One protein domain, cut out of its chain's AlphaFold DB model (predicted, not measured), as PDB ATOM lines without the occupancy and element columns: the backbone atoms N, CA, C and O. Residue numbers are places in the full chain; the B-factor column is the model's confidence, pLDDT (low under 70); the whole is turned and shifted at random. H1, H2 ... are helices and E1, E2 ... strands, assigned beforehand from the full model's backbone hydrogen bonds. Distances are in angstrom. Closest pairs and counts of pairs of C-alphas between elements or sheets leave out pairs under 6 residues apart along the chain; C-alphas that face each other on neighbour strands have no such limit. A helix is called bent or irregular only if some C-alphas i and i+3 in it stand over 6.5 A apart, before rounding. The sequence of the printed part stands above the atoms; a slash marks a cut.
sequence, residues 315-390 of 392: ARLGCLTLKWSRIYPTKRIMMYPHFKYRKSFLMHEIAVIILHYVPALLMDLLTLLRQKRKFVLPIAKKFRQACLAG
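Overview. This is residues 315 to 390 of the 392 residues of the protein "(Mediterranean fruit fly) hypothetical protein" of Ceratitis capitata (UniProt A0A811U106). A long bent helix, H2, makes the longest part of a loose, open shape, and H3 folds back from its far end as the second leg of a helical hairpin. At the other end of H2, the short strand E1 and the looping residues 328 to 339 lead back to H1, which touches no helix. The printed part has 76 residues, with three named helices and one named strand in the order H1, E1, H2, H3; the class is mostly helix. The whole is loose, with a radius of gyration of the C-alphas of 14.5 A and spans of 44 by 32 by 19 A.

Along the chain. H1, residues 315 to 327, begins at C-alpha 315 (-34.741, -5.643, -27.580) and is 18.6 A long. E1, residues 340 to 342, is 6.4 A long and pairs with no named strand. H2, residues 345 to 369, was assigned as one helix by its hydrogen bonds but is bent: C-alphas 355 and 358 are 6.6 A apart. Its arms are H2a, residues 345 to 355, 15.1 A long, and H2b, residues 358 to 369, 16.7 A long. H3, residues 377 to 388, is 16.8 A long and ends at C-alpha 388 (-46.057, -5.152, -11.025).

Arrangement. The closest C-alphas of H1 and E1, those of Ala 315 and Tyr 341, are 7.7 A apart. H2a and H2b stand at a shallow tilt of 27 degrees. H2b, with residues 360 to 364 alone, touches H3, with residues 377 to 380 alone; the closest C-alphas, of Ala 360 and Leu 377, are 5.1 A apart. This helical hairpin runs opposite ways at a shallow tilt of 22 degrees. H2a and H3 are only just apart, at 8.2 A. In H1, H2a, H2b and H3 every O i to N i+4 pair is within hydrogen-bond range.

Size, cuts and confidence. The C-alphas farthest apart, of Arg 316 and Gln 371, are 43.9 A apart. The printed part has no cut, and the link from H1 to E1 is long. Residues 385 to 390, of which 385 to 388 belong to H3, stand free. The mean pLDDT of the printed part is 82.6; residues 371 to 375, 379 to 380 and 382 to 390 are under 70.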
ATOM      1  N   ALA A 315     -35.160  -6.827 -26.835       95.12
ATOM      2  CA  ALA A 315     -34.741  -5.643 -27.580       95.12
ATOM      3  C   ALA A 315     -35.315  -5.635 -29.003       95.12
ATOM      4  O   ALA A 315     -35.919  -4.647 -29.425       95.12
ATOM      5  N   ARG A 316     -35.167  -6.749 -29.737       96.12
ATOM      6  CA  ARG A 316     -35.666  -6.860 -31.110       96.12
ATOM      7  C   ARG A 316     -37.187  -6.784 -31.160       96.12
ATOM      8  O   ARG A 316     -37.716  -6.054 -31.999       96.12
ATOM      9  N   LEU A 317     -37.873  -7.487 -30.259       95.06
ATOM     10  CA  LEU A 317     -39.329  -7.436 -30.152       95.06
ATOM     11  C   LEU A 317     -39.812  -6.006 -29.876       95.06
ATOM     12  O   LEU A 317     -40.686  -5.508 -30.578       95.06
ATOM     13  N   GLY A 318     -39.171  -5.305 -28.940       94.31
ATOM     14  CA  GLY A 318     -39.447  -3.903 -28.644       94.31
ATOM     15  C   GLY A 318     -39.290  -2.973 -29.847       94.31
ATOM     16  O   GLY A 318     -40.173  -2.157 -30.123       94.31
ATOM     17  N   CYS A 319     -38.198  -3.114 -30.605       95.94
ATOM     18  CA  CYS A 319     -37.984  -2.344 -31.833       95.94
ATOM     19  C   CYS A 319     -39.084  -2.598 -32.872       95.94
ATOM     20  O   CYS A 319     -39.563  -1.649 -33.492       95.94
ATOM     21  N   LEU A 320     -39.497  -3.856 -33.056       95.75
ATOM     22  CA  LEU A 320     -40.578  -4.211 -33.979       95.75
ATOM     23  C   LEU A 320     -41.918  -3.626 -33.516       95.75
ATOM     24  O   LEU A 320     -42.620  -3.022 -34.324       95.75
ATOM     25  N   THR A 321     -42.235  -3.718 -32.223       94.69
ATOM     26  CA  THR A 321     -43.445  -3.125 -31.637       94.69
ATOM     27  C   THR A 321     -43.490  -1.612 -31.857       94.69
ATOM     28  O   THR A 321     -44.509  -1.086 -32.305       94.69
ATOM     29  N   LEU A 322     -42.390  -0.891 -31.607       95.19
ATOM     30  CA  LEU A 322     -42.311   0.553 -31.864       95.19
ATOM     31  C   LEU A 322     -42.404   0.896 -33.355       95.19
ATOM     32  O   LEU A 322     -43.084   1.854 -33.714       95.19
ATOM     33  N   LYS A 323     -41.751   0.123 -34.230       96.19
ATOM     34  CA  LYS A 323     -41.825   0.331 -35.682       96.19
ATOM     35  C   LYS A 323     -43.270   0.217 -36.164       96.19
ATOM     36  O   LYS A 323     -43.790   1.150 -36.769       96.19
ATOM     37  N   TRP A 324     -43.925  -0.906 -35.880       95.00
ATOM     38  CA  TRP A 324     -45.255  -1.185 -36.419       95.00
ATOM     39  C   TRP A 324     -46.351  -0.346 -35.765       95.00
ATOM     40  O   TRP A 324     -47.253   0.087 -36.470       95.00
ATOM     41  N   SER A 325     -46.245  -0.022 -34.471       94.19
ATOM     42  CA  SER A 325     -47.209   0.881 -33.819       94.19
ATOM     43  C   SER A 325     -47.180   2.313 -34.359       94.19
ATOM     44  O   SER A 325     -48.194   2.999 -34.299       94.19
ATOM     45  N   ARG A 326     -46.047   2.778 -34.901       94.38
ATOM     46  CA  ARG A 326     -45.927   4.115 -35.506       94.38
ATOM     47  C   ARG A 326     -46.372   4.145 -36.967       94.38
ATOM     48  O   ARG A 326     -46.932   5.146 -37.394       94.38
ATOM     49  N   ILE A 327     -46.131   3.064 -37.712       95.62
ATOM     50  CA  ILE A 327     -46.580   2.924 -39.108       95.62
ATOM     51  C   ILE A 327     -48.097   2.681 -39.163       95.62
ATOM     52  O   ILE A 327     -48.786   3.273 -39.987       95.62
ATOM     53  N   TYR A 328     -48.619   1.843 -38.265       93.00
ATOM     54  CA  TYR A 328     -50.033   1.469 -38.183       93.00
ATOM     55  C   TYR A 328     -50.595   1.776 -36.785       93.00
ATOM     56  O   TYR A 328     -50.831   0.860 -35.987       93.00
ATOM     57  N   PRO A 329     -50.791   3.061 -36.440       91.12
ATOM     58  CA  PRO A 329     -51.252   3.447 -35.116       91.12
ATOM     59  C   PRO A 329     -52.683   2.982 -34.851       91.12
ATOM     60  O   PRO A 329     -53.563   3.004 -35.713       91.12
ATOM     61  N   THR A 330     -52.939   2.593 -33.605       87.62
ATOM     62  CA  THR A 330     -54.295   2.280 -33.151       87.62
ATOM     63  C   THR A 330     -55.139   3.547 -33.023       87.62
ATOM     64  O   THR A 330     -54.651   4.600 -32.617       87.62
ATOM     65  N   LYS A 331     -56.452   3.434 -33.264       88.81
ATOM     66  CA  LYS A 331     -57.417   4.533 -33.071       88.81
ATOM     67  C   LYS A 331     -57.487   5.044 -31.622       88.81
ATOM     68  O   LYS A 331     -58.034   6.112 -31.382       88.81
ATOM     69  N   ARG A 332     -56.987   4.270 -30.651       86.50
ATOM     70  CA  ARG A 332     -57.002   4.591 -29.210       86.50
ATOM     71  C   ARG A 332     -55.617   4.975 -28.682       86.50
ATOM     72  O   ARG A 332     -55.245   4.561 -27.585       86.50
ATOM     73  N   ILE A 333     -54.831   5.685 -29.485       86.81
ATOM     74  CA  ILE A 333     -53.518   6.178 -29.069       86.81
ATOM     75  C   ILE A 333     -53.689   7.207 -27.943       86.81
ATOM     76  O   ILE A 333     -54.557   8.075 -28.022       86.81
ATOM     77  N   MET A 334     -52.906   7.073 -26.874       84.00
ATOM     78  CA  MET A 334     -52.964   7.967 -25.710       84.00
ATOM     79  C   MET A 334     -51.781   8.927 -25.706       84.00
ATOM     80  O   MET A 334     -51.944  10.117 -25.457       84.00
ATOM     81  N   MET A 335     -50.590   8.406 -25.997       85.62
ATOM     82  CA  MET A 335     -49.359   9.178 -26.137       85.62
ATOM     83  C   MET A 335     -48.555   8.639 -27.317       85.62
ATOM     84  O   MET A 335     -48.789   7.523 -27.786       85.62
ATOM     85  N   TYR A 336     -47.599   9.427 -27.807       89.25
ATOM     86  CA  TYR A 336     -46.723   8.970 -28.879       89.25
ATOM     87  C   TYR A 336     -45.957   7.700 -28.441       89.25
ATOM     88  O   TYR A 336     -45.335   7.723 -27.375       89.25
ATOM     89  N   PRO A 337     -45.966   6.600 -29.222       91.44
ATOM     90  CA  PRO A 337     -45.369   5.338 -28.803       91.44
ATOM     91  C   PRO A 337     -43.856   5.470 -28.635       91.44
ATOM     92  O   PRO A 337     -43.098   5.604 -29.604       91.44
ATOM     93  N   HIS A 338     -43.402   5.421 -27.389       91.31
ATOM     94  CA  HIS A 338     -41.994   5.420 -27.025       91.31
ATOM     95  C   HIS A 338     -41.814   4.646 -25.722       91.31
ATOM     96  O   HIS A 338     -42.445   4.974 -24.720       91.31
ATOM     97  N   PHE A 339     -40.940   3.641 -25.723       92.50
ATOM     98  CA  PHE A 339     -40.635   2.882 -24.516       92.50
ATOM     99  C   PHE A 339     -39.168   2.458 -24.462       92.50
ATOM    100  O   PHE A 339     -38.492   2.392 -25.493       92.50
ATOM    101  N   LYS A 340     -38.686   2.159 -23.252       92.38
ATOM    102  CA  LYS A 340     -37.355   1.588 -23.015       92.38
ATOM    103  C   LYS A 340     -37.406   0.452 -21.994       92.38
ATOM    104  O   LYS A 340     -38.104   0.545 -20.986       92.38
ATOM    105  N   TYR A 341     -36.605  -0.583 -22.234       92.00
ATOM    106  CA  TYR A 341     -36.256  -1.572 -21.215       92.00
ATOM    107  C   TYR A 341     -35.212  -0.997 -20.257       92.00
ATOM    108  O   TYR A 341     -34.315  -0.261 -20.681       92.00
ATOM    109  N   ARG A 342     -35.312  -1.330 -18.971       91.56
ATOM    110  CA  ARG A 342     -34.397  -0.864 -17.923       91.56
ATOM    111  C   ARG A 342     -34.031  -2.027 -17.011       91.56
ATOM    112  O   ARG A 342     -34.918  -2.716 -16.531       91.56
ATOM    113  N   LYS A 343     -32.734  -2.212 -16.738       89.81
ATOM    114  CA  LYS A 343     -32.255  -3.242 -15.794       89.81
ATOM    115  C   LYS A 343     -32.360  -2.796 -14.329       89.81
ATOM    116  O   LYS A 343     -32.596  -3.616 -13.455       89.81
ATOM    117  N   SER A 344     -32.193  -1.498 -14.058       91.38
ATOM    118  CA  SER A 344     -32.265  -0.944 -12.699       91.38
ATOM    119  C   SER A 344     -33.710  -0.650 -12.295       91.38
ATOM    120  O   SER A 344     -34.388   0.141 -12.957       91.38
ATOM    121  N   PHE A 345     -34.136  -1.240 -11.173       88.88
ATOM    122  CA  PHE A 345     -35.440  -0.991 -10.553       88.88
ATOM    123  C   PHE A 345     -35.645   0.494 -10.229       88.88
ATOM    124  O   PHE A 345     -36.664   1.072 -10.594       88.88
ATOM    125  N   LEU A 346     -34.635   1.150  -9.648       90.62
ATOM    126  CA  LEU A 346     -34.697   2.576  -9.323       90.62
ATOM    127  C   LEU A 346     -34.934   3.435 -10.575       90.62
ATOM    128  O   LEU A 346     -35.812   4.293 -10.592       90.62
ATOM    129  N   MET A 347     -34.190   3.172 -11.653       91.31
ATOM    130  CA  MET A 347     -34.364   3.904 -12.914       91.31
ATOM    131  C   MET A 347     -35.715   3.617 -13.575       91.31
ATOM    132  O   MET A 347     -36.249   4.478 -14.276       91.31
ATOM    133  N   HIS A 348     -36.259   2.412 -13.390       90.25
ATOM    134  CA  HIS A 348     -37.607   2.071 -13.827       90.25
ATOM    135  C   HIS A 348     -38.660   2.886 -13.070       90.25
ATOM    136  O   HIS A 348     -39.479   3.540 -13.714       90.25
ATOM    137  N   GLU A 349     -38.588   2.922 -11.742       89.31
ATOM    138  CA  GLU A 349     -39.509   3.672 -10.883       89.31
ATOM    139  C   GLU A 349     -39.478   5.177 -11.168       89.31
ATOM    140  O   GLU A 349     -40.526   5.788 -11.386       89.31
ATOM    141  N   ILE A 350     -38.282   5.766 -11.287       91.69
ATOM    142  CA  ILE A 350     -38.119   7.176 -11.676       91.69
ATOM    143  C   ILE A 350     -38.797   7.439 -13.026       91.69
ATOM    144  O   ILE A 350     -39.556   8.399 -13.170       91.69
ATOM    145  N   ALA A 351     -38.572   6.573 -14.018       89.56
ATOM    146  CA  ALA A 351     -39.190   6.724 -15.331       89.56
ATOM    147  C   ALA A 351     -40.718   6.607 -15.265       89.56
ATOM    148  O   ALA A 351     -41.408   7.376 -15.926       89.56
ATOM    149  N   VAL A 352     -41.262   5.689 -14.464       86.88
ATOM    150  CA  VAL A 352     -42.714   5.541 -14.293       86.88
ATOM    151  C   VAL A 352     -43.329   6.790 -13.656       86.88
ATOM    152  O   VAL A 352     -44.371   7.253 -14.123       86.88
ATOM    153  N   ILE A 353     -42.686   7.360 -12.634       88.38
ATOM    154  CA  ILE A 353     -43.145   8.593 -11.981       88.38
ATOM    155  C   ILE A 353     -43.157   9.752 -12.983       88.38
ATOM    156  O   ILE A 353     -44.190  10.398 -13.166       88.38
ATOM    157  N   ILE A 354     -42.038   9.976 -13.672       89.75
ATOM    158  CA  ILE A 354     -41.866  11.119 -14.577       89.75
ATOM    159  C   ILE A 354     -42.728  10.988 -15.836       89.75
ATOM    160  O   ILE A 354     -43.295  11.977 -16.284       89.75
ATOM    161  N   LEU A 355     -42.831   9.794 -16.426       86.25
ATOM    162  CA  LEU A 355     -43.474   9.607 -17.733       86.25
ATOM    163  C   LEU A 355     -44.958   9.242 -17.646       86.25
ATOM    164  O   LEU A 355     -45.667   9.407 -18.635       86.25
ATOM    165  N   HIS A 356     -45.447   8.756 -16.499       83.50
ATOM    166  CA  HIS A 356     -46.861   8.395 -16.344       83.50
ATOM    167  C   HIS A 356     -47.567   9.215 -15.260       83.50
ATOM    168  O   HIS A 356     -48.624   9.782 -15.530       83.50
ATOM    169  N   TYR A 357     -47.011   9.313 -14.047       84.69
ATOM    170  CA  TYR A 357     -47.708   9.974 -12.934       84.69
ATOM    171  C   TYR A 357     -47.721  11.495 -13.051       84.69
ATOM    172  O   TYR A 357     -48.783  12.091 -12.900       84.69
ATOM    173  N   VAL A 358     -46.579  12.120 -13.347       87.12
ATOM    174  CA  VAL A 358     -46.503  13.581 -13.498       87.12
ATOM    175  C   VAL A 358     -47.432  14.076 -14.624       87.12
ATOM    176  O   VAL A 358     -48.263  14.942 -14.345       87.12
ATOM    177  N   PRO A 359     -47.423  13.500 -15.847       84.31
ATOM    178  CA  PRO A 359     -48.347  13.911 -16.902       84.31
ATOM    179  C   PRO A 359     -49.813  13.654 -16.544       84.31
ATOM    180  O   PRO A 359     -50.665  14.490 -16.836       84.31
ATOM    181  N   ALA A 360     -50.123  12.533 -15.880       84.38
ATOM    182  CA  ALA A 360     -51.488  12.237 -15.450       84.38
ATOM    183  C   ALA A 360     -52.000  13.244 -14.408       84.38
ATOM    184  O   ALA A 360     -53.131  13.705 -14.522       84.38
ATOM    185  N   LEU A 361     -51.169  13.630 -13.434       85.75
ATOM    186  CA  LEU A 361     -51.510  14.651 -12.439       85.75
ATOM    187  C   LEU A 361     -51.740  16.021 -13.084       85.75
ATOM    188  O   LEU A 361     -52.711  16.695 -12.748       85.75
ATOM    189  N   LEU A 362     -50.888  16.415 -14.034       85.44
ATOM    190  CA  LEU A 362     -51.049  17.670 -14.774       85.44
ATOM    191  C   LEU A 362     -52.347  17.681 -15.594       85.44
ATOM    192  O   LEU A 362     -53.081  18.668 -15.577       85.44
ATOM    193  N   MET A 363     -52.671  16.575 -16.270       82.44
ATOM    194  CA  MET A 363     -53.928  16.430 -17.013       82.44
ATOM    195  C   MET A 363     -55.155  16.475 -16.093       82.44
ATOM    196  O   MET A 363     -56.152  17.120 -16.427       82.44
ATOM    197  N   ASP A 364     -55.085  15.848 -14.921       83.88
ATOM    198  CA  ASP A 364     -56.168  15.875 -13.933       83.88
ATOM    199  C   ASP A 364     -56.375  17.282 -13.365       83.88
ATOM    200  O   ASP A 364     -57.509  17.752 -13.269       83.88
ATOM    201  N   LEU A 365     -55.291  18.010 -13.090       85.38
ATOM    202  CA  LEU A 365     -55.364  19.407 -12.672       85.38
ATOM    203  C   LEU A 365     -56.019  20.286 -13.752       85.38
ATOM    204  O   LEU A 365     -56.934  21.052 -13.460       85.38
ATOM    205  N   LEU A 366     -55.619  20.131 -15.018       83.50
ATOM    206  CA  LEU A 366     -56.195  20.884 -16.141       83.50
ATOM    207  C   LEU A 366     -57.676  20.562 -16.382       83.50
ATOM    208  O   LEU A 366     -58.447  21.437 -16.779       83.50
ATOM    209  N   THR A 367     -58.090  19.311 -16.183       81.44
ATOM    210  CA  THR A 367     -59.490  18.898 -16.364       81.44
ATOM    211  C   THR A 367     -60.384  19.385 -15.222       81.44
ATOM    212  O   THR A 367     -61.494  19.851 -15.497       81.44
ATOM    213  N   LEU A 368     -59.876  19.397 -13.984       80.44
ATOM    214  CA  LEU A 368     -60.526  20.026 -12.829       80.44
ATOM    215  C   LEU A 368     -60.747  21.529 -13.048       80.44
ATOM    216  O   LEU A 368     -61.865  22.008 -12.864       80.44
ATOM    217  N   LEU A 369     -59.729  22.247 -13.537       80.69
ATOM    218  CA  LEU A 369     -59.827  23.677 -13.867       80.69
ATOM    219  C   LEU A 369     -60.846  23.971 -14.983       80.69
ATOM    220  O   LEU A 369     -61.400  25.063 -15.048       80.69
ATOM    221  N   ARG A 370     -61.128  22.993 -15.853       81.38
ATOM    222  CA  ARG A 370     -62.091  23.100 -16.966       81.38
ATOM    223  C   ARG A 370     -63.481  22.535 -16.644       81.38
ATOM    224  O   ARG A 370     -64.265  22.332 -17.570       81.38
ATOM    225  N   GLN A 371     -63.767  22.212 -15.377       68.44
ATOM    226  CA  GLN A 371     -65.001  21.548 -14.917       68.44
ATOM    227  C   GLN A 371     -65.352  20.247 -15.674       68.44
ATOM    228  O   GLN A 371     -66.490  19.777 -15.653       68.44
ATOM    229  N   LYS A 372     -64.374  19.607 -16.325       61.56
ATOM    230  CA  LYS A 372     -64.555  18.313 -16.991       61.56
ATOM    231  C   LYS A 372     -64.073  17.227 -16.040       61.56
ATOM    232  O   LYS A 372     -62.882  17.093 -15.803       61.56
ATOM    233  N   ARG A 373     -64.977  16.403 -15.510       55.31
ATOM    234  CA  ARG A 373     -64.605  15.280 -14.630       55.31
ATOM    235  C   ARG A 373     -64.101  14.085 -15.447       55.31
ATOM    236  O   ARG A 373     -64.831  13.122 -15.663       55.31
ATOM    237  N   LYS A 374     -62.858  14.150 -15.933       62.66
ATOM    238  CA  LYS A 374     -62.159  13.009 -16.550       62.66
ATOM    239  C   LYS A 374     -60.789  12.835 -15.900       62.66
ATOM    240  O   LYS A 374     -59.860  13.541 -16.262       62.66
ATOM    241  N   PHE A 375     -60.685  11.883 -14.975       66.56
ATOM    242  CA  PHE A 375     -59.442  11.585 -14.263       66.56
ATOM    243  C   PHE A 375     -58.621  10.504 -14.984       66.56
ATOM    244  O   PHE A 375     -59.103   9.401 -15.250       66.56
ATOM    245  N   VAL A 376     -57.365  10.822 -15.268       70.75
ATOM    246  CA  VAL A 376     -56.326  10.016 -15.916       70.75
ATOM    247  C   VAL A 376     -55.449   9.316 -14.870       70.75
ATOM    248  O   VAL A 376     -54.955   8.214 -15.118       70.75
ATOM    249  N   LEU A 377     -55.302   9.868 -13.660       71.94
ATOM    250  CA  LEU A 377     -54.511   9.248 -12.589       71.94
ATOM    251  C   LEU A 377     -54.993   7.840 -12.174       71.94
ATOM    252  O   LEU A 377     -54.146   6.962 -11.973       71.94
ATOM    253  N   PRO A 378     -56.308   7.549 -12.073       71.94
ATOM    254  CA  PRO A 378     -56.784   6.190 -11.802       71.94
ATOM    255  C   PRO A 378     -56.358   5.188 -12.883       71.94
ATOM    256  O   PRO A 378     -56.061   4.032 -12.578       71.94
ATOM    257  N   ILE A 379     -56.274   5.639 -14.139       68.69
ATOM    258  CA  ILE A 379     -55.828   4.828 -15.274       68.69
ATOM    259  C   ILE A 379     -54.332   4.508 -15.124       68.69
ATOM    260  O   ILE A 379     -53.950   3.341 -15.188       68.69
ATOM    261  N   ALA A 380     -53.499   5.510 -14.819       69.38
ATOM    262  CA  ALA A 380     -52.068   5.317 -14.569       69.38
ATOM    263  C   ALA A 380     -51.793   4.355 -13.392       69.38
ATOM    264  O   ALA A 380     -50.958   3.454 -13.502       69.38
ATOM    265  N   LYS A 381     -52.548   4.470 -12.286       71.06
ATOM    266  CA  LYS A 381     -52.447   3.548 -11.135       71.06
ATOM    267  C   LYS A 381     -52.795   2.105 -11.508       71.06
ATOM    268  O   LYS A 381     -52.091   1.181 -11.100       71.06
ATOM    269  N   LYS A 382     -53.849   1.907 -12.304       67.12
ATOM    270  CA  LYS A 382     -54.262   0.581 -12.783       67.12
ATOM    271  C   LYS A 382     -53.192  -0.062 -13.672       67.12
ATOM    272  O   LYS A 382     -52.942  -1.259 -13.554       67.12
ATOM    273  N   PHE A 383     -52.521   0.724 -14.513       66.88
ATOM    274  CA  PHE A 383     -51.421   0.230 -15.346       66.88
ATOM    275  C   PHE A 383     -50.188  -0.167 -14.538       66.88
ATOM    276  O   PHE A 383     -49.599  -1.211 -14.815       66.88
ATOM    277  N   ARG A 384     -49.837   0.594 -13.495       69.06
ATOM    278  CA  ARG A 384     -48.746   0.206 -12.592       69.06
ATOM    279  C   ARG A 384     -49.014  -1.147 -11.934       69.06
ATOM    280  O   ARG A 384     -48.138  -2.003 -11.935       69.06
ATOM    281  N   GLN A 385     -50.229  -1.372 -11.432       64.00
ATOM    282  CA  GLN A 385     -50.608  -2.672 -10.864       64.00
ATOM    283  C   GLN A 385     -50.481  -3.820 -11.878       64.00
ATOM    284  O   GLN A 385     -50.081  -4.919 -11.505       64.00
ATOM    285  N   ALA A 386     -50.779  -3.568 -13.157       58.94
ATOM    286  CA  ALA A 386     -50.606  -4.555 -14.219       58.94
ATOM    287  C   ALA A 386     -49.128  -4.839 -14.548       58.94
ATOM    288  O   ALA A 386     -48.801  -5.978 -14.863       58.94
ATOM    289  N   CYS A 387     -48.238  -3.846 -14.450       60.19
ATOM    290  CA  CYS A 387     -46.796  -4.044 -14.656       60.19
ATOM    291  C   CYS A 387     -46.162  -4.817 -13.486       60.19
ATOM    292  O   CYS A 387     -45.454  -5.793 -13.712       60.19
ATOM    293  N   LEU A 388     -46.525  -4.471 -12.244       60.88
ATOM    294  CA  LEU A 388     -46.057  -5.152 -11.025       60.88
ATOM    295  C   LEU A 388     -46.471  -6.635 -10.956       60.88
ATOM    296  O   LEU A 388     -45.841  -7.424 -10.258       60.88
ATOM    297  N   ALA A 389     -47.524  -7.029 -11.677       49.34
ATOM    298  CA  ALA A 389     -47.960  -8.421 -11.791       49.34
ATOM    299  C   ALA A 389     -46.941  -9.338 -12.496       49.34
ATOM    300  O   ALA A 389     -47.023 -10.553 -12.347       49.34
ATOM    301  N   GLY A 390     -46.024  -8.773 -13.289       43.62
ATOM    302  CA  GLY A 390     -44.964  -9.513 -13.977       43.62
ATOM    303  C   GLY A 390     -43.604  -9.473 -13.277       43.62
ATOM    304  O   GLY A 390     -42.666 -10.081 -13.780       43.62
TER     305      GLY A 390